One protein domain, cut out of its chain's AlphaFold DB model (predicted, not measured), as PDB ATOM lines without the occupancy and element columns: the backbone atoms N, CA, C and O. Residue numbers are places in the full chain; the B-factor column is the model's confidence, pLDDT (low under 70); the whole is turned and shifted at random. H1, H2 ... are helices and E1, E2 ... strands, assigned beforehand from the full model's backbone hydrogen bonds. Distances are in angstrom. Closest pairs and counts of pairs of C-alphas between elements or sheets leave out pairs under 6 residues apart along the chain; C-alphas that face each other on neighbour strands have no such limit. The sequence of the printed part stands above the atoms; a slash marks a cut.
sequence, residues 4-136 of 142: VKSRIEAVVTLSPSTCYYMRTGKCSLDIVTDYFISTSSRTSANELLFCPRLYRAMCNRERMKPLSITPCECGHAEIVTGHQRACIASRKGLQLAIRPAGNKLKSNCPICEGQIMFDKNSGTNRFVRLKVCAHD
ATOM      1  N   VAL A   4     217.698 243.599 178.326       76.06
ATOM      2  CA  VAL A   4     219.120 243.852 178.102       76.06
ATOM      3  C   VAL A   4     219.308 244.169 176.626       76.06
ATOM      4  O   VAL A   4     219.101 243.320 175.755       76.06
ATOM      5  N   LYS A   5     219.680 245.419 176.334       83.38
ATOM      6  CA  LYS A   5     220.072 245.845 174.990       83.38
ATOM      7  C   LYS A   5     221.571 245.641 174.833       83.38
ATOM      8  O   LYS A   5     222.349 246.231 175.574       83.38
ATOM      9  N   SER A   6     221.977 244.853 173.849       87.69
ATOM     10  CA  SER A   6     223.392 244.586 173.590       87.69
ATOM     11  C   SER A   6     223.683 244.504 172.095       87.69
ATOM     12  O   SER A   6     222.778 244.501 171.250       87.69
ATOM     13  N   ARG A   7     224.975 244.496 171.759       91.94
ATOM     14  CA  ARG A   7     225.460 244.140 170.427       91.94
ATOM     15  C   ARG A   7     226.106 242.768 170.515       91.94
ATOM     16  O   ARG A   7     226.911 242.553 171.413       91.94
ATOM     17  N   ILE A   8     225.761 241.881 169.590       91.69
ATOM     18  CA  ILE A   8     226.346 240.540 169.512       91.69
ATOM     19  C   ILE A   8     226.892 240.286 168.110       91.69
ATOM     20  O   ILE A   8     226.319 240.751 167.118       91.69
ATOM     21  N   GLU A   9     227.991 239.545 168.038       93.25
ATOM     22  CA  GLU A   9     228.478 238.961 166.792       93.25
ATOM     23  C   GLU A   9     227.873 237.571 166.640       93.25
ATOM     24  O   GLU A   9     227.904 236.752 167.562       93.25
ATOM     25  N   ALA A  10     227.255 237.332 165.487       92.56
ATOM     26  CA  ALA A  10     226.539 236.102 165.227       92.56
ATOM     27  C   ALA A  10     226.819 235.542 163.835       92.56
ATOM     28  O   ALA A  10     227.065 236.285 162.882       92.56
ATOM     29  N   VAL A  11     226.718 234.222 163.712       92.62
ATOM     30  CA  VAL A  11     226.680 233.524 162.425       92.62
ATOM     31  C   VAL A  11     225.258 233.408 161.930       92.62
ATOM     32  O   VAL A  11     224.369 232.966 162.657       92.62
ATOM     33  N   VAL A  12     225.060 233.761 160.664       91.94
ATOM     34  CA  VAL A  12     223.871 233.391 159.902       91.94
ATOM     35  C   VAL A  12     224.251 232.458 158.765       91.94
ATOM     36  O   VAL A  12     225.230 232.700 158.063       91.94
ATOM     37  N   THR A  13     223.424 231.447 158.528       90.81
ATOM     38  CA  THR A  13     223.517 230.592 157.347       90.81
ATOM     39  C   THR A  13     222.487 231.038 156.310       90.81
ATOM     40  O   THR A  13     221.281 231.075 156.563       90.81
ATOM     41  N   LEU A  14     222.961 231.421 155.128       88.31
ATOM     42  CA  LEU A  14     222.159 231.868 153.991       88.31
ATOM     43  C   LEU A  14     222.327 230.888 152.834       88.31
ATOM     44  O   LEU A  14     223.429 230.445 152.544       88.31
ATOM     45  N   SER A  15     221.248 230.586 152.120       84.00
ATOM     46  CA  SER A  15     221.318 229.713 150.944       84.00
ATOM     47  C   SER A  15     221.344 230.531 149.647       84.00
ATOM     48  O   SER A  15     220.605 231.518 149.560       84.00
ATOM     49  N   PRO A  16     222.081 230.105 148.600       81.69
ATOM     50  CA  PRO A  16     221.920 230.628 147.241       81.69
ATOM     51  C   PRO A  16     220.466 230.594 146.753       81.69
ATOM     52  O   PRO A  16     220.046 231.497 146.041       81.69
ATOM     53  N   SER A  17     219.659 229.626 147.198       78.81
ATOM     54  CA  SER A  17     218.235 229.552 146.838       78.81
ATOM     55  C   SER A  17     217.367 230.649 147.470       78.81
ATOM     56  O   SER A  17     216.266 230.900 146.996       78.81
ATOM     57  N   THR A  18     217.833 231.314 148.533       74.81
ATOM     58  CA  THR A  18     217.033 232.308 149.283       74.81
ATOM     59  C   THR A  18     217.703 233.674 149.419       74.81
ATOM     60  O   THR A  18     217.080 234.619 149.901       74.81
ATOM     61  N   CYS A  19     218.965 233.813 149.007       85.56
ATOM     62  CA  CYS A  19     219.732 235.042 149.137       85.56
ATOM     63  C   CYS A  19     220.290 235.475 147.778       85.56
ATOM     64  O   CYS A  19     221.149 234.821 147.195       85.56
ATOM     65  N   TYR A  20     219.840 236.629 147.283       86.19
ATOM     66  CA  TYR A  20     220.304 237.171 146.004       86.19
ATOM     67  C   TYR A  20     221.819 237.466 145.993       86.19
ATOM     68  O   TYR A  20     222.493 237.190 145.000       86.19
ATOM     69  N   TYR A  21     222.370 237.927 147.125       87.69
ATOM     70  CA  TYR A  21     223.810 238.169 147.291       87.69
ATOM     71  C   TYR A  21     224.637 236.902 147.093       87.69
ATOM     72  O   TYR A  21     225.657 236.934 146.419       87.69
ATOM     73  N   MET A  22     224.159 235.773 147.609       83.69
ATOM     74  CA  MET A  22     224.841 234.484 147.489       83.69
ATOM     75  C   MET A  22     224.973 234.009 146.039       83.69
ATOM     76  O   MET A  22     225.904 233.281 145.720       83.69
ATOM     77  N   ARG A  23     224.050 234.417 145.160       82.56
ATOM     78  CA  ARG A  23     224.070 234.046 143.738       82.56
ATOM     79  C   ARG A  23     224.855 235.014 142.863       82.56
ATOM     80  O   ARG A  23     225.356 234.611 141.824       82.56
ATOM     81  N   THR A  24     224.893 236.290 143.235       82.62
ATOM     82  CA  THR A  24     225.322 237.368 142.324       82.62
ATOM     83  C   THR A  24     226.444 238.243 142.872       82.62
ATOM     84  O   THR A  24     226.953 239.102 142.158       82.62
ATOM     85  N   GLY A  25     226.796 238.096 144.150       84.25
ATOM     86  CA  GLY A  25     227.729 238.978 144.854       84.25
ATOM     87  C   GLY A  25     227.177 240.374 145.170       84.25
ATOM     88  O   GLY A  25     227.849 241.150 145.844       84.25
ATOM     89  N   LYS A  26     225.952 240.715 144.738       86.19
ATOM     90  CA  LYS A  26     225.308 242.011 145.006       86.19
ATOM     91  C   LYS A  26     224.079 241.824 145.889       86.19
ATOM     92  O   LYS A  26     223.303 240.896 145.692       86.19
ATOM     93  N   CYS A  27     223.879 242.675 146.896       87.94
ATOM     94  CA  CYS A  27     222.725 242.534 147.785       87.94
ATOM     95  C   CYS A  27     221.498 243.238 147.204       87.94
ATOM     96  O   CYS A  27     221.558 244.412 146.848       87.94
ATOM     97  N   SER A  28     220.351 242.560 147.183       87.88
ATOM     98  CA  SER A  28     219.114 243.156 146.671       87.88
ATOM     99  C   SER A  28     218.613 244.357 147.480       87.88
ATOM    100  O   SER A  28     217.894 245.186 146.938       87.88
ATOM    101  N   LEU A  29     219.036 244.502 148.741       87.62
ATOM    102  CA  LEU A  29     218.746 245.680 149.572       87.62
ATOM    103  C   LEU A  29     219.479 246.961 149.141       87.62
ATOM    104  O   LEU A  29     219.162 248.020 149.685       87.62
ATOM    105  N   ASP A  30     220.479 246.841 148.266       84.94
ATOM    106  CA  ASP A  30     221.270 247.969 147.754       84.94
ATOM    107  C   ASP A  30     220.917 248.282 146.294       84.94
ATOM    108  O   ASP A  30     221.092 249.404 145.842       84.94
ATOM    109  N   ILE A  31     220.422 247.282 145.556       80.19
ATOM    110  CA  ILE A  31     220.019 247.419 144.149       80.19
ATOM    111  C   ILE A  31     218.627 248.039 144.042       80.19
ATOM    112  O   ILE A  31     218.352 248.820 143.139       80.19
ATOM    113  N   VAL A  32     217.728 247.647 144.944       77.19
ATOM    114  CA  VAL A  32     216.331 248.065 144.913       77.19
ATOM    115  C   VAL A  32     216.173 249.276 145.820       77.19
ATOM    116  O   VAL A  32     216.063 249.118 147.035       77.19
ATOM    117  N   THR A  33     216.164 250.474 145.238       64.19
ATOM    118  CA  THR A  33     215.925 251.715 145.988       64.19
ATOM    119  C   THR A  33     214.435 251.950 146.241       64.19
ATOM    120  O   THR A  33     214.090 252.357 147.342       64.19
ATOM    121  N   ASP A  34     213.547 251.548 145.315       60.66
ATOM    122  CA  ASP A  34     212.104 251.870 145.386       60.66
ATOM    123  C   ASP A  34     211.169 250.750 144.890       60.66
ATOM    124  O   ASP A  34     210.081 251.004 144.384       60.66
ATOM    125  N   TYR A  35     211.580 249.481 144.985       59.25
ATOM    126  CA  TYR A  35     210.840 248.322 144.429       59.25
ATOM    127  C   TYR A  35     210.620 248.370 142.911       59.25
ATOM    128  O   TYR A  35     210.010 247.456 142.355       59.25
ATOM    129  N   PHE A  36     211.165 249.381 142.238       57.44
ATOM    130  CA  PHE A  36     211.255 249.440 140.796       57.44
ATOM    131  C   PHE A  36     212.255 248.385 140.322       57.44
ATOM    132  O   PHE A  36     213.449 248.450 140.622       57.44
ATOM    133  N   ILE A  37     211.755 247.377 139.612       58.41
ATOM    134  CA  ILE A  37     212.587 246.400 138.921       58.41
ATOM    135  C   ILE A  37     212.607 246.811 137.456       58.41
ATOM    136  O   ILE A  37     211.562 246.814 136.807       58.41
ATOM    137  N   SER A  38     213.790 247.138 136.934       52.22
ATOM    138  CA  SER A  38     213.977 247.278 135.488       52.22
ATOM    139  C   SER A  38     213.509 245.997 134.795       52.22
ATOM    140  O   SER A  38     213.928 244.899 135.167       52.22
ATOM    141  N   THR A  39     212.681 246.131 133.758       52.72
ATOM    142  CA  THR A  39     212.117 245.018 132.972       52.72
ATOM    143  C   THR A  39     213.176 244.129 132.304       52.72
ATOM    144  O   THR A  39     212.849 243.057 131.804       52.72
ATOM    145  N   SER A  40     214.452 244.528 132.331       55.00
ATOM    146  CA  SER A  40     215.590 243.786 131.777       55.00
ATOM    147  C   SER A  40     216.219 242.737 132.710       55.00
ATOM    148  O   SER A  40     217.191 242.081 132.323       55.00
ATOM    149  N   SER A  41     215.730 242.546 133.943       55.66
ATOM    150  CA  SER A  41     216.368 241.597 134.866       55.66
ATOM    151  C   SER A  41     216.065 240.139 134.496       55.66
ATOM    152  O   SER A  41     214.936 239.680 134.647       55.66
ATOM    153  N   ARG A  42     217.095 239.361 134.125       54.50
ATOM    154  CA  ARG A  42     217.042 237.892 133.901       54.50
ATOM    155  C   ARG A  42     216.696 237.066 135.160       54.50
ATOM    156  O   ARG A  42     216.822 235.847 135.149       54.50
ATOM    157  N   THR A  43     216.326 237.707 136.267       59.78
ATOM    158  CA  THR A  43     216.032 237.072 137.556       59.78
ATOM    159  C   THR A  43     214.574 237.305 137.917       59.78
ATOM    160  O   THR A  43     214.046 238.388 137.676       59.78
ATOM    161  N   SER A  44     213.917 236.312 138.519       65.44
ATOM    162  CA  SER A  44     212.519 236.470 138.920       65.44
ATOM    163  C   SER A  44     212.361 237.619 139.928       65.44
ATOM    164  O   SER A  44     213.114 237.737 140.901       65.44
ATOM    165  N   ALA A  45     211.351 238.465 139.711       64.94
ATOM    166  CA  ALA A  45     211.045 239.609 140.573       64.94
ATOM    167  C   ALA A  45     210.893 239.210 142.053       64.94
ATOM    168  O   ALA A  45     211.290 239.949 142.953       64.94
ATOM    169  N   ASN A  46     210.357 238.013 142.312       68.50
ATOM    170  CA  ASN A  46     210.142 237.499 143.663       68.50
ATOM    171  C   ASN A  46     211.446 237.260 144.434       68.50
ATOM    172  O   ASN A  46     211.486 237.502 145.639       68.50
ATOM    173  N   GLU A  47     212.518 236.843 143.765       69.56
ATOM    174  CA  GLU A  47     213.805 236.616 144.426       69.56
ATOM    175  C   GLU A  47     214.561 237.921 144.686       69.56
ATOM    176  O   GLU A  47     215.194 238.080 145.732       69.56
ATOM    177  N   LEU A  48     214.486 238.874 143.750       80.31
ATOM    178  CA  LEU A  48     215.114 240.185 143.905       80.31
ATOM    179  C   LEU A  48     214.414 240.992 145.012       80.31
ATOM    180  O   LEU A  48     215.071 241.589 145.862       80.31
ATOM    181  N   LEU A  49     213.081 240.938 145.068       82.81
ATOM    182  CA  LEU A  49     212.285 241.669 146.055       82.81
ATOM    183  C   LEU A  49     212.144 240.965 147.407       82.81
ATOM    184  O   LEU A  49     211.552 241.555 148.311       82.81
ATOM    185  N   PHE A  50     212.684 239.756 147.591       86.75
ATOM    186  CA  PHE A  50     212.533 239.016 148.848       86.75
ATOM    187  C   PHE A  50     213.029 239.819 150.064       86.75
ATOM    188  O   PHE A  50     212.250 240.119 150.972       86.75
ATOM    189  N   CYS A  51     214.309 240.216 150.076       90.19
ATOM    190  CA  CYS A  51     214.878 240.985 151.187       90.19
ATOM    191  C   CYS A  51     214.256 242.387 151.329       90.19
ATOM    192  O   CYS A  51     213.933 242.743 152.462       90.19
ATOM    193  N   PRO A  52     214.031 243.170 150.250       90.25
ATOM    194  CA  PRO A  52     213.310 244.442 150.339       90.25
ATOM    195  C   PRO A  52     211.917 244.316 150.976       90.25
ATOM    196  O   PRO A  52     211.611 245.021 151.937       90.25
ATOM    197  N   ARG A  53     211.088 243.364 150.518       88.75
ATOM    198  CA  ARG A  53     209.741 243.135 151.074       88.75
ATOM    199  C   ARG A  53     209.803 242.736 152.545       88.75
ATOM    200  O   ARG A  53     209.035 243.254 153.354       88.75
ATOM    201  N   LEU A  54     210.733 241.849 152.901       90.88
ATOM    202  CA  LEU A  54     210.926 241.440 154.290       90.88
ATOM    203  C   LEU A  54     211.388 242.612 155.166       90.88
ATOM    204  O   LEU A  54     210.877 242.768 156.272       90.88
ATOM    205  N   TYR A  55     212.295 243.458 154.671       92.25
ATOM    206  CA  TYR A  55     212.743 244.659 155.376       92.25
ATOM    207  C   TYR A  55     211.581 245.618 155.650       92.25
ATOM    208  O   TYR A  55     211.399 246.031 156.793       92.25
ATOM    209  N   ARG A  56     210.727 245.892 154.656       90.50
ATOM    210  CA  ARG A  56     209.525 246.720 154.853       90.50
ATOM    211  C   ARG A  56     208.582 246.136 155.899       90.50
ATOM    212  O   ARG A  56     208.154 246.850 156.798       90.50
ATOM    213  N   ALA A  57     208.311 244.834 155.830       89.94
ATOM    214  CA  ALA A  57     207.466 244.167 156.816       89.94
ATOM    215  C   ALA A  57     208.082 244.192 158.232       89.94
ATOM    216  O   ALA A  57     207.366 244.197 159.232       89.94
ATOM    217  N   MET A  58     209.414 244.223 158.349       93.00
ATOM    218  CA  MET A  58     210.101 244.440 159.627       93.00
ATOM    219  C   MET A  58     209.955 245.889 160.112       93.00
ATOM    220  O   MET A  58     209.640 246.094 161.283       93.00
ATOM    221  N   CYS A  59     210.110 246.884 159.232       89.88
ATOM    222  CA  CYS A  59     209.877 248.299 159.553       89.88
ATOM    223  C   CYS A  59     208.440 248.552 160.040       89.88
ATOM    224  O   CYS A  59     208.245 249.259 161.025       89.88
ATOM    225  N   ASN A  60     207.455 247.894 159.422       90.50
ATOM    226  CA  ASN A  60     206.042 247.938 159.818       90.50
ATOM    227  C   ASN A  60     205.718 247.107 161.074       90.50
ATOM    228  O   ASN A  60     204.563 247.012 161.473       90.50
ATOM    229  N   ARG A  61     206.716 246.463 161.692       88.31
ATOM    230  CA  ARG A  61     206.577 245.561 162.850       88.31
ATOM    231  C   ARG A  61     205.783 244.266 162.608       88.31
ATOM    232  O   ARG A  61     205.657 243.461 163.525       88.31
ATOM    233  N   GLU A  62     205.353 243.984 161.381       86.00
ATOM    234  CA  GLU A  62     204.594 242.778 161.002       86.00
ATOM    235  C   GLU A  62     205.431 241.487 161.081       86.00
ATOM    236  O   GLU A  62     204.919 240.396 161.341       86.00
ATOM    237  N   ARG A  63     206.747 241.581 160.839       87.31
ATOM    238  CA  ARG A  63     207.662 240.421 160.772       87.31
ATOM    239  C   ARG A  63     208.778 240.465 161.820       87.31
ATOM    240  O   ARG A  63     209.871 239.965 161.575       87.31
ATOM    241  N   MET A  64     208.494 240.987 163.015       88.06
ATOM    242  CA  MET A  64     209.466 241.164 164.112       88.06
ATOM    243  C   MET A  64     209.538 239.991 165.106       88.06
ATOM    244  O   MET A  64     209.862 240.178 166.278       88.06
ATOM    245  N   LYS A  65     209.251 238.758 164.659       90.50
ATOM    246  CA  LYS A  65     209.349 237.570 165.527       90.50
ATOM    247  C   LYS A  65     210.775 237.418 166.089       90.50
ATOM    248  O   LYS A  65     211.715 237.507 165.283       90.50
ATOM    249  N   PRO A  66     210.933 237.118 167.398       91.56
ATOM    250  CA  PRO A  66     212.240 236.929 168.019       91.56
ATOM    251  C   PRO A  66     213.115 235.936 167.254       91.56
ATOM    252  O   PRO A  66     212.620 234.943 166.709       91.56
ATOM    253  N   LEU A  67     214.416 236.212 167.205       92.94
ATOM    254  CA  LEU A  67     215.403 235.290 166.658       92.94
ATOM    255  C   LEU A  67     215.738 234.227 167.698       92.94
ATOM    256  O   LEU A  67     216.003 234.554 168.851       92.94
ATOM    257  N   SER A  68     215.756 232.965 167.278       93.19
ATOM    258  CA  SER A  68     216.285 231.890 168.115       93.19
ATOM    259  C   SER A  68     217.789 231.800 167.909       93.19
ATOM    260  O   SER A  68     218.217 231.678 166.758       93.19
ATOM    261  N   ILE A  69     218.562 231.853 168.990       92.75
ATOM    262  CA  ILE A  69     220.028 231.817 168.948       92.75
ATOM    263  C   ILE A  69     220.586 230.721 169.851       92.75
ATOM    264  O   ILE A  69     220.001 230.420 170.890       92.75
ATOM    265  N   THR A  70     221.734 230.171 169.485       92.38
ATOM    266  CA  THR A  70     222.547 229.327 170.361       92.38
ATOM    267  C   THR A  70     223.787 230.123 170.759       92.38
ATOM    268  O   THR A  70     224.596 230.440 169.884       92.38
ATOM    269  N   PRO A  71     223.937 230.508 172.036       90.50
ATOM    270  CA  PRO A  71     225.139 231.189 172.496       90.50
ATOM    271  C   PRO A  71     226.345 230.235 172.503       90.50
ATOM    272  O   PRO A  71     226.218 229.053 172.830       90.50
ATOM    273  N   CYS A  72     227.513 230.755 172.142       88.88
ATOM    274  CA  CYS A  72     228.803 230.082 172.258       88.88
ATOM    275  C   CYS A  72     229.508 230.517 173.549       88.88
ATOM    276  O   CYS A  72     229.320 231.645 174.008       88.88
ATOM    277  N   GLU A  73     230.372 229.663 174.095       87.56
ATOM    278  CA  GLU A  73     231.133 229.960 175.324       87.56
ATOM    279  C   GLU A  73     232.043 231.192 175.189       87.56
ATOM    280  O   GLU A  73     232.245 231.930 176.148       87.56
ATOM    281  N   CYS A  74     232.524 231.479 173.977       86.81
ATOM    282  CA  CYS A  74     233.345 232.653 173.674       86.81
ATOM    283  C   CYS A  74     232.563 233.980 173.570       86.81
ATOM    284  O   CYS A  74     233.159 235.014 173.276       86.81
ATOM    285  N   GLY A  75     231.238 233.976 173.762       85.38
ATOM    286  CA  GLY A  75     230.387 235.174 173.696       85.38
ATOM    287  C   GLY A  75     229.786 235.480 172.317       85.38
ATOM    288  O   GLY A  75     228.950 236.378 172.193       85.38
ATOM    289  N   HIS A  76     230.150 234.723 171.282       90.88
ATOM    290  CA  HIS A  76     229.472 234.744 169.984       90.88
ATOM    291  C   HIS A  76     228.137 233.995 170.016       90.88
ATOM    292  O   HIS A  76     227.824 233.279 170.966       90.88
ATOM    293  N   ALA A  77     227.346 234.127 168.953       91.75
ATOM    294  CA  ALA A  77     226.105 233.376 168.807       91.75
ATOM    295  C   ALA A  77     225.953 232.744 167.421       91.75
ATOM    296  O   ALA A  77     226.412 233.261 166.406       91.75
ATOM    297  N   GLU A  78     225.221 231.645 167.358       92.56
ATOM    298  CA  GLU A  78     224.729 231.075 166.111       92.56
ATOM    299  C   GLU A  78     223.233 231.356 165.995       92.56
ATOM    300  O   GLU A  78     222.461 231.083 166.916       92.56
ATOM    301  N   ILE A  79     222.802 231.932 164.873       93.50
ATOM    302  CA  ILE A  79     221.377 232.070 164.589       93.50
ATOM    303  C   ILE A  79     220.839 230.692 164.208       93.50
ATOM    304  O   ILE A  79     221.346 230.063 163.294       93.50
ATOM    305  N   VAL A  80     219.787 230.244 164.891       92.31
ATOM    306  CA  VAL A  80     219.094 228.981 164.587       92.31
ATOM    307  C   VAL A  80     217.890 229.240 163.684       92.31
ATOM    308  O   VAL A  80     217.586 228.469 162.778       92.31
ATOM    309  N   THR A  81     217.178 230.352 163.908       92.12
ATOM    310  CA  THR A  81     216.032 230.744 163.073       92.12
ATOM    311  C   THR A  81     216.009 232.239 162.793       92.12
ATOM    312  O   THR A  81     216.384 233.063 163.627       92.12
ATOM    313  N   GLY A  82     215.501 232.603 161.611       91.88
ATOM    314  CA  GLY A  82     215.398 234.000 161.188       91.88
ATOM    315  C   GLY A  82     216.679 234.567 160.575       91.88
ATOM    316  O   GLY A  82     216.881 235.776 160.633       91.88
ATOM    317  N   HIS A  83     217.507 233.726 159.948       94.31
ATOM    318  CA  HIS A  83     218.756 234.096 159.273       94.31
ATOM    319  C   HIS A  83     218.644 235.339 158.380       94.31
ATOM    320  O   HIS A  83     219.453 236.258 158.488       94.31
ATOM    321  N   GLN A  84     217.610 235.419 157.535       93.12
ATOM    322  CA  GLN A  84     217.420 236.568 156.649       93.12
ATOM    323  C   GLN A  84     217.040 237.834 157.431       93.12
ATOM    324  O   GLN A  84     217.544 238.907 157.115       93.12
ATOM    325  N   ARG A  85     216.221 237.723 158.490       94.75
ATOM    326  CA  ARG A  85     215.897 238.864 159.368       94.75
ATOM    327  C   ARG A  85     217.129 239.361 160.113       94.75
ATOM    328  O   ARG A  85     217.339 240.567 160.171       94.75
ATOM    329  N   ALA A  86     217.953 238.451 160.627       95.00
ATOM    330  CA  ALA A  86     219.228 238.781 161.253       95.00
ATOM    331  C   ALA A  86     220.157 239.504 160.261       95.00
ATOM    332  O   ALA A  86     220.647 240.594 160.548       95.00
ATOM    333  N   CYS A  87     220.319 238.967 159.049       95.19
ATOM    334  CA  CYS A  87     221.124 239.600 158.004       95.19
ATOM    335  C   CYS A  87     220.625 241.017 157.657       95.19
ATOM    336  O   CYS A  87     221.406 241.970 157.677       95.19
ATOM    337  N   ILE A  88     219.319 241.179 157.406       94.44
ATOM    338  CA  ILE A  88     218.690 242.479 157.114       94.44
ATOM    339  C   ILE A  88     218.899 243.454 158.278       94.44
ATOM    340  O   ILE A  88     219.318 244.591 158.057       94.44
ATOM    341  N   ALA A  89     218.636 243.016 159.511       94.88
ATOM    342  CA  ALA A  89     218.763 243.853 160.696       94.88
ATOM    343  C   ALA A  89     220.200 244.319 160.932       94.88
ATOM    344  O   ALA A  89     220.403 245.484 161.262       94.88
ATOM    345  N   SER A  90     221.190 243.458 160.688       95.00
ATOM    346  CA  SER A  90     222.602 243.840 160.743       95.00
ATOM    347  C   SER A  90     222.930 244.938 159.728       95.00
ATOM    348  O   SER A  90     223.495 245.964 160.098       95.00
ATOM    349  N   ARG A  91     222.503 244.781 158.464       93.25
ATOM    350  CA  ARG A  91     222.803 245.759 157.402       93.25
ATOM    351  C   ARG A  91     222.065 247.085 157.555       93.25
ATOM    352  O   ARG A  91     222.606 248.120 157.193       93.25
ATOM    353  N   LYS A  92     220.825 247.060 158.049       93.00
ATOM    354  CA  LYS A  92     219.971 248.254 158.186       93.00
ATOM    355  C   LYS A  92     219.942 248.810 159.617       93.00
ATOM    356  O   LYS A  92     219.223 249.762 159.893       93.00
ATOM    357  N   GLY A  93     220.717 248.227 160.530       91.94
ATOM    358  CA  GLY A  93     220.852 248.692 161.910       91.94
ATOM    359  C   GLY A  93     219.601 248.527 162.778       91.94
ATOM    360  O   GLY A  93     219.485 249.243 163.779       91.94
ATOM    361  N   LEU A  94     218.694 247.611 162.416       92.75
ATOM    362  CA  LEU A  94     217.470 247.323 163.167       92.75
ATOM    363  C   LEU A  94     217.779 246.539 164.448       92.75
ATOM    364  O   LEU A  94     218.675 245.695 164.473       92.75
ATOM    365  N   GLN A  95     216.998 246.790 165.498       94.00
ATOM    366  CA  GLN A  95     217.047 246.001 166.727       94.00
ATOM    367  C   GLN A  95     216.072 244.824 166.645       94.00
ATOM    368  O   GLN A  95     214.917 245.008 166.268       94.00
ATOM    369  N   LEU A  96     216.523 243.627 167.026       93.00
ATOM    370  CA  LEU A  96     215.684 242.427 167.080       93.00
ATOM    371  C   LEU A  96     215.631 241.837 168.487       93.00
ATOM    372  O   LEU A  96     216.621 241.834 169.214       93.00
ATOM    373  N   ALA A  97     214.472 241.299 168.855       92.62
ATOM    374  CA  ALA A  97     214.366 240.470 170.045       92.62
ATOM    375  C   ALA A  97     215.082 239.133 169.811       92.62
ATOM    376  O   ALA A  97     214.987 238.561 168.719       92.62
ATOM    377  N   ILE A  98     215.771 238.628 170.830       91.88
ATOM    378  CA  ILE A  98     216.412 237.309 170.802       91.88
ATOM    379  C   ILE A  98     215.836 236.404 171.884       91.88
ATOM    380  O   ILE A  98     215.378 236.870 172.926       91.88
ATOM    381  N   ARG A  99     215.878 235.101 171.621       91.00
ATOM    382  CA  ARG A  99     215.596 234.045 172.590       91.00
ATOM    383  C   ARG A  99     216.615 232.913 172.429       91.00
ATOM    384  O   ARG A  99     216.966 232.593 171.290       91.00
ATOM    385  N   PRO A 100     217.076 232.292 173.520       88.50
ATOM    386  CA  PRO A 100     217.896 231.095 173.416       88.50
ATOM    387  C   PRO A 100     217.080 229.958 172.781       88.50
ATOM    388  O   PRO A 100     215.897 229.788 173.075       88.50
ATOM    389  N   ALA A 101     217.697 229.196 171.878       86.94
ATOM    390  CA  ALA A 101     217.100 228.004 171.273       86.94
ATOM    391  C   ALA A 101     217.075 226.802 172.238       86.94
ATOM    392  O   ALA A 101     216.327 225.855 172.020       86.94
ATOM    393  N   GLY A 102     217.874 226.858 173.307       81.81
ATOM    394  CA  GLY A 102     217.949 225.870 174.377       81.81
ATOM    395  C   GLY A 102     218.879 226.346 175.496       81.81
ATOM    396  O   GLY A 102     219.421 227.446 175.432       81.81
ATOM    397  N   ASN A 103     219.088 225.499 176.504       74.12
ATOM    398  CA  ASN A 103     219.843 225.860 177.714       74.12
ATOM    399  C   ASN A 103     221.346 225.544 177.633       74.12
ATOM    400  O   ASN A 103     222.059 225.705 178.617       74.12
ATOM    401  N   LYS A 104     221.829 225.042 176.491       77.62
ATOM    402  CA  LYS A 104     223.219 224.607 176.327       77.62
ATOM    403  C   LYS A 104     224.020 225.659 175.574       77.62
ATOM    404  O   LYS A 104     223.589 226.123 174.518       77.62
ATOM    405  N   LEU A 105     225.190 225.988 176.114       80.69
ATOM    406  CA  LEU A 105     226.217 226.736 175.404       80.69
ATOM    407  C   LEU A 105     226.910 225.807 174.408       80.69
ATOM    408  O   LEU A 105     227.115 224.623 174.681       80.69
ATOM    409  N   LYS A 106     227.239 226.340 173.234       82.44
ATOM    410  CA  LYS A 106     228.022 225.620 172.231       82.44
ATOM    411  C   LYS A 106     229.512 225.841 172.514       82.44
ATOM    412  O   LYS A 106     229.961 226.988 172.502       82.44
ATOM    413  N   SER A 107     230.261 224.758 172.725       79.50
ATOM    414  CA  SER A 107     231.726 224.783 172.889       79.50
ATOM    415  C   SER A 107     232.436 225.232 171.606       79.50
ATOM    416  O   SER A 107     233.409 225.977 171.634       79.50
ATOM    417  N   ASN A 108     231.893 224.821 170.460       82.50
ATOM    418  CA  ASN A 108     232.461 225.072 169.140       82.50
ATOM    419  C   ASN A 108     231.846 226.331 168.527       82.50
ATOM    420  O   ASN A 108     230.636 226.387 168.275       82.50
ATOM    421  N   CYS A 109     232.670 227.349 168.283       83.69
ATOM    422  CA  CYS A 109     232.222 228.618 167.727       83.69
ATOM    423  C   CYS A 109     232.579 228.724 166.240       83.69
ATOM    424  O   CYS A 109     233.756 228.894 165.924       83.69
ATOM    425  N   PRO A 110     231.590 228.767 165.325       81.38
ATOM    426  CA  PRO A 110     231.879 228.875 163.896       81.38
ATOM    427  C   PRO A 110     232.572 230.194 163.503       81.38
ATOM    428  O   PRO A 110     233.187 230.270 162.444       81.38
ATOM    429  N   ILE A 111     232.483 231.237 164.342       82.50
ATOM    430  CA  ILE A 111     233.229 232.490 164.147       82.50
ATOM    431  C   ILE A 111     234.707 232.291 164.482       82.50
ATOM    432  O   ILE A 111     235.561 232.636 163.673       82.50
ATOM    433  N   CYS A 112     235.014 231.727 165.653       82.88
ATOM    434  CA  CYS A 112     236.396 231.513 166.084       82.88
ATOM    435  C   CYS A 112     237.093 230.454 165.221       82.88
ATOM    436  O   CYS A 112     238.228 230.651 164.803       82.88
ATOM    437  N   GLU A 113     236.398 229.364 164.893       77.94
ATOM    438  CA  GLU A 113     236.920 228.304 164.023       77.94
ATOM    439  C   GLU A 113     237.178 228.817 162.599       77.94
ATOM    440  O   GLU A 113     238.236 228.554 162.028       77.94
ATOM    441  N   GLY A 114     236.261 229.622 162.050       64.88
ATOM    442  CA  GLY A 114     236.416 230.235 160.727       64.88
ATOM    443  C   GLY A 114     237.496 231.321 160.642       64.88
ATOM    444  O   GLY A 114     237.854 231.728 159.543       64.88
ATOM    445  N   GLN A 115     238.018 231.807 161.775       60.28
ATOM    446  CA  GLN A 115     239.177 232.710 161.810       60.28
ATOM    447  C   GLN A 115     240.516 231.955 161.825       60.28
ATOM    448  O   GLN A 115     241.531 232.525 161.432       60.28
ATOM    449  N   ILE A 116     240.527 230.693 162.265       56.28
ATOM    450  CA  ILE A 116     241.734 229.852 162.356       56.28
ATOM    451  C   ILE A 116     241.947 229.076 161.051       56.28
ATOM    452  O   ILE A 116     243.076 228.903 160.593       56.28
ATOM    453  N   MET A 117     240.857 228.645 160.421       49.53
ATOM    454  CA  MET A 117     240.886 227.979 159.128       49.53
ATOM    455  C   MET A 117     240.770 229.045 158.030       49.53
ATOM    456  O   MET A 117     239.695 229.592 157.811       49.53
ATOM    457  N   PHE A 118     241.840 229.290 157.264       52.28
ATOM    458  CA  PHE A 118     241.780 230.016 155.977       52.28
ATOM    459  C   PHE A 118     240.947 229.271 154.908       52.28
ATOM    460  O   PHE A 118     241.020 229.584 153.716       52.28
ATOM    461  N   ASP A 119     240.154 228.279 155.314       44.59
ATOM    462  CA  ASP A 119     239.178 227.646 154.457       44.59
ATOM    463  C   ASP A 119     238.123 228.675 154.095       44.59
ATOM    464  O   ASP A 119     237.401 229.224 154.930       44.59
ATOM    465  N   LYS A 120     238.070 228.945 152.791       43.69
ATOM    466  CA  LYS A 120     237.019 229.702 152.126       43.69
ATOM    467  C   LYS A 120     235.693 229.307 152.759       43.69
ATOM    468  O   LYS A 120     235.263 228.174 152.553       43.69
ATOM    469  N   ASN A 121     235.096 230.236 153.518       47.59
ATOM    470  CA  ASN A 121     233.752 230.131 154.083       47.59
ATOM    471  C   ASN A 121     232.924 229.208 153.195       47.59
ATOM    472  O   ASN A 121     232.723 229.533 152.020       47.59
ATOM    473  N   SER A 122     232.483 228.067 153.728       48.94
ATOM    474  CA  SER A 122     231.392 227.303 153.135       48.94
ATOM    475  C   SER A 122     230.321 228.339 152.822       48.94
ATOM    476  O   SER A 122     229.823 228.987 153.739       48.94
ATOM    477  N   GLY A 123     230.128 228.647 151.531       61.75
ATOM    478  CA  GLY A 123     229.787 230.013 151.092       61.75
ATOM    479  C   GLY A 123     228.537 230.615 151.732       61.75
ATOM    480  O   GLY A 123     228.315 231.816 151.638       61.75
ATOM    481  N   THR A 124     227.723 229.771 152.362       76.25
ATOM    482  CA  THR A 124     226.473 230.036 153.060       76.25
ATOM    483  C   THR A 124     226.628 230.754 154.398       76.25
ATOM    484  O   THR A 124     225.721 231.498 154.775       76.25
ATOM    485  N   ASN A 125     227.735 230.581 155.122       85.62
ATOM    486  CA  ASN A 125     227.909 231.199 156.436       85.62
ATOM    487  C   ASN A 125     228.387 232.651 156.324       85.62
ATOM    488  O   ASN A 125     229.282 232.994 155.551       85.62
ATOM    489  N   ARG A 126     227.767 233.536 157.109       86.56
ATOM    490  CA  ARG A 126     228.090 234.964 157.159       86.56
ATOM    491  C   ARG A 126     228.127 235.442 158.602       86.56
ATOM    492  O   ARG A 126     227.208 235.174 159.373       86.56
ATOM    493  N   PHE A 127     229.156 236.213 158.928       91.00
ATOM    494  CA  PHE A 127     229.279 236.884 160.217       91.00
ATOM    495  C   PHE A 127     228.544 238.220 160.178       91.00
ATOM    496  O   PHE A 127     228.714 239.014 159.248       91.00
ATOM    497  N   VAL A 128     227.690 238.458 161.169       91.88
ATOM    498  CA  VAL A 128     226.868 239.663 161.277       91.88
ATOM    499  C   VAL A 128     226.959 240.255 162.675       91.88
ATOM    500  O   VAL A 128     227.006 239.539 163.671       91.88
ATOM    501  N   ARG A 129     226.929 241.586 162.752       94.31
ATOM    502  CA  ARG A 129     226.799 242.330 164.011       94.31
ATOM    503  C   ARG A 129     225.349 242.738 164.207       94.31
ATOM    504  O   ARG A 129     224.796 243.450 163.366       94.31
ATOM    505  N   LEU A 130     224.726 242.298 165.294       92.81
ATOM    506  CA  LEU A 130     223.307 242.520 165.567       92.81
ATOM    507  C   LEU A 130     223.123 243.427 166.774       92.81
ATOM    508  O   LEU A 130     223.797 243.260 167.785       92.81
ATOM    509  N   LYS A 131     222.160 244.348 166.686       93.50
ATOM    510  CA  LYS A 131     221.596 245.018 167.860       93.50
ATOM    511  C   LYS A 131     220.446 244.160 168.367       93.50
ATOM    512  O   LYS A 131     219.493 243.917 167.625       93.50
ATOM    513  N   VAL A 132     220.520 243.716 169.612       91.56
ATOM    514  CA  VAL A 132     219.534 242.793 170.174       91.56
ATOM    515  C   VAL A 132     218.894 243.347 171.441       91.56
ATOM    516  O   VAL A 132     219.425 244.263 172.071       91.56
ATOM    517  N   CYS A 133     217.705 242.845 171.763       90.31
ATOM    518  CA  CYS A 133     217.055 242.988 173.063       90.31
ATOM    519  C   CYS A 133     216.744 241.576 173.563       90.31
ATOM    520  O   CYS A 133     215.994 240.843 172.913       90.31
ATOM    521  N   ALA A 134     217.351 241.179 174.677       82.88
ATOM    522  CA  ALA A 134     216.964 239.967 175.384       82.88
ATOM    523  C   ALA A 134     215.823 240.311 176.344       82.88
ATOM    524  O   ALA A 134     215.903 241.303 177.070       82.88
ATOM    525  N   HIS A 135     214.763 239.507 176.322       69.25
ATOM    526  CA  HIS A 135     213.717 239.568 177.333       69.25
ATOM    527  C   HIS A 135     214.027 238.517 178.393       69.25
ATOM    528  O   HIS A 135     214.035 237.323 178.091       69.25
ATOM    529  N   ASP A 136     214.283 238.971 179.617       56.53
ATOM    530  CA  ASP A 136     214.472 238.096 180.764       56.53
ATOM    531  C   ASP A 136     213.136 237.423 181.108       56.53
ATOM    532  O   ASP A 136     212.298 237.985 181.815       56.53
TER     533      ASP A 136
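AT A GLANCE: This is residues 4 to 136 of the 142 residues of an uncharacterized protein of Oscillospiraceae bacterium (UniProt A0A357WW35). A small closed barrel of five strands, E1 to E5, makes one end of this flat domain, with H5 packed across E5 on its outside; beyond H5 lies a looser helical end, where H4 packs on H5, H2 packs on H4, and the short H1 and H3 sit nearby. H6 stands up from the barrel's outside, and residues 115 to 121 stick out. The printed part has 133 residues with six named helices and five named strands, in the order E1 H1 H2 H3 H4 E2 E3 H5 E4 H6 E5; the ring runs E1 E3 E2 E4 E5 and back to E1, mixed parallel and antiparallel. The class is mixed, and the whole is compact, with a radius of gyration of the C-alphas of 15.7 A and spans of 49 by 37 by 19 A.

HOW THE PARTS SIT: E1, residues 4 to 13, and E5, residues 125 to 135, are antiparallel, with N 10 and O 128 at 2.9 A. On the other side of E1, E3, residues 77 to 81, is parallel to it, with N 11 and O 77 at 2.9 A. E3 and E2, residues 67 to 71, form a hairpin, with N 70 and O 78 at 2.8 A. E4, residues 95 to 100, is parallel to E2, with N 69 and O 99 at 2.9 A, and to E5, with N 96 and O 131 at 3.0 A. H5, residues 83 to 92, is on the barrel and outside it, across E5 at 80 degrees on the local plane; its closest C-alphas to E5 are those of Ser 90 and Leu 130, 5.1 A apart. H4, residues 50 to 59, touches H5, the closest C-alphas being those of Tyr 55 and Ile 88, 6.6 A apart. H2, residues 28 to 31, touches H4, with the C-alphas of Leu 29 and Pro 52 closest at 5.6 A. H1, residues 20 to 24, and H3, residues 45 to 48, are close but not clearly touching, with the C-alphas of Tyr 20 and Leu 48 closest at 6.4 A. H6, residues 110 to 116, lies outside the barrel and stands up from it at 53 degrees. E4, H6 and E5 are a strand-helix-strand unit, two parallel neighbour strands with a helix between, with a right-handed crossover. Every O i to N i+4 pair is within hydrogen-bond range in H1, H4, H5 and H6; H2 and H3 are too short for one.

IN THESE COORDINATES: E1 begins at C-alpha 4, (219.120, 243.852, 178.102), is 25.0 A long and bends by 64 degrees at residue 7. H4 is 14.4 A and H5 14.3 A long; E4 measures 16.4 A. E5 is 26.6 A long, bends by 69 degrees at residue 129 and ends at C-alpha 135, (213.717, 239.568, 177.333).

THE WHOLE: The C-alphas farthest apart, those of Ser 40 and Asn 103, are 49.5 A apart. The printed part has no cut, and its one long link joins H2 to H3. Confidence is under 70 at residues 33 to 47, 114 to 123 and 135 to 136.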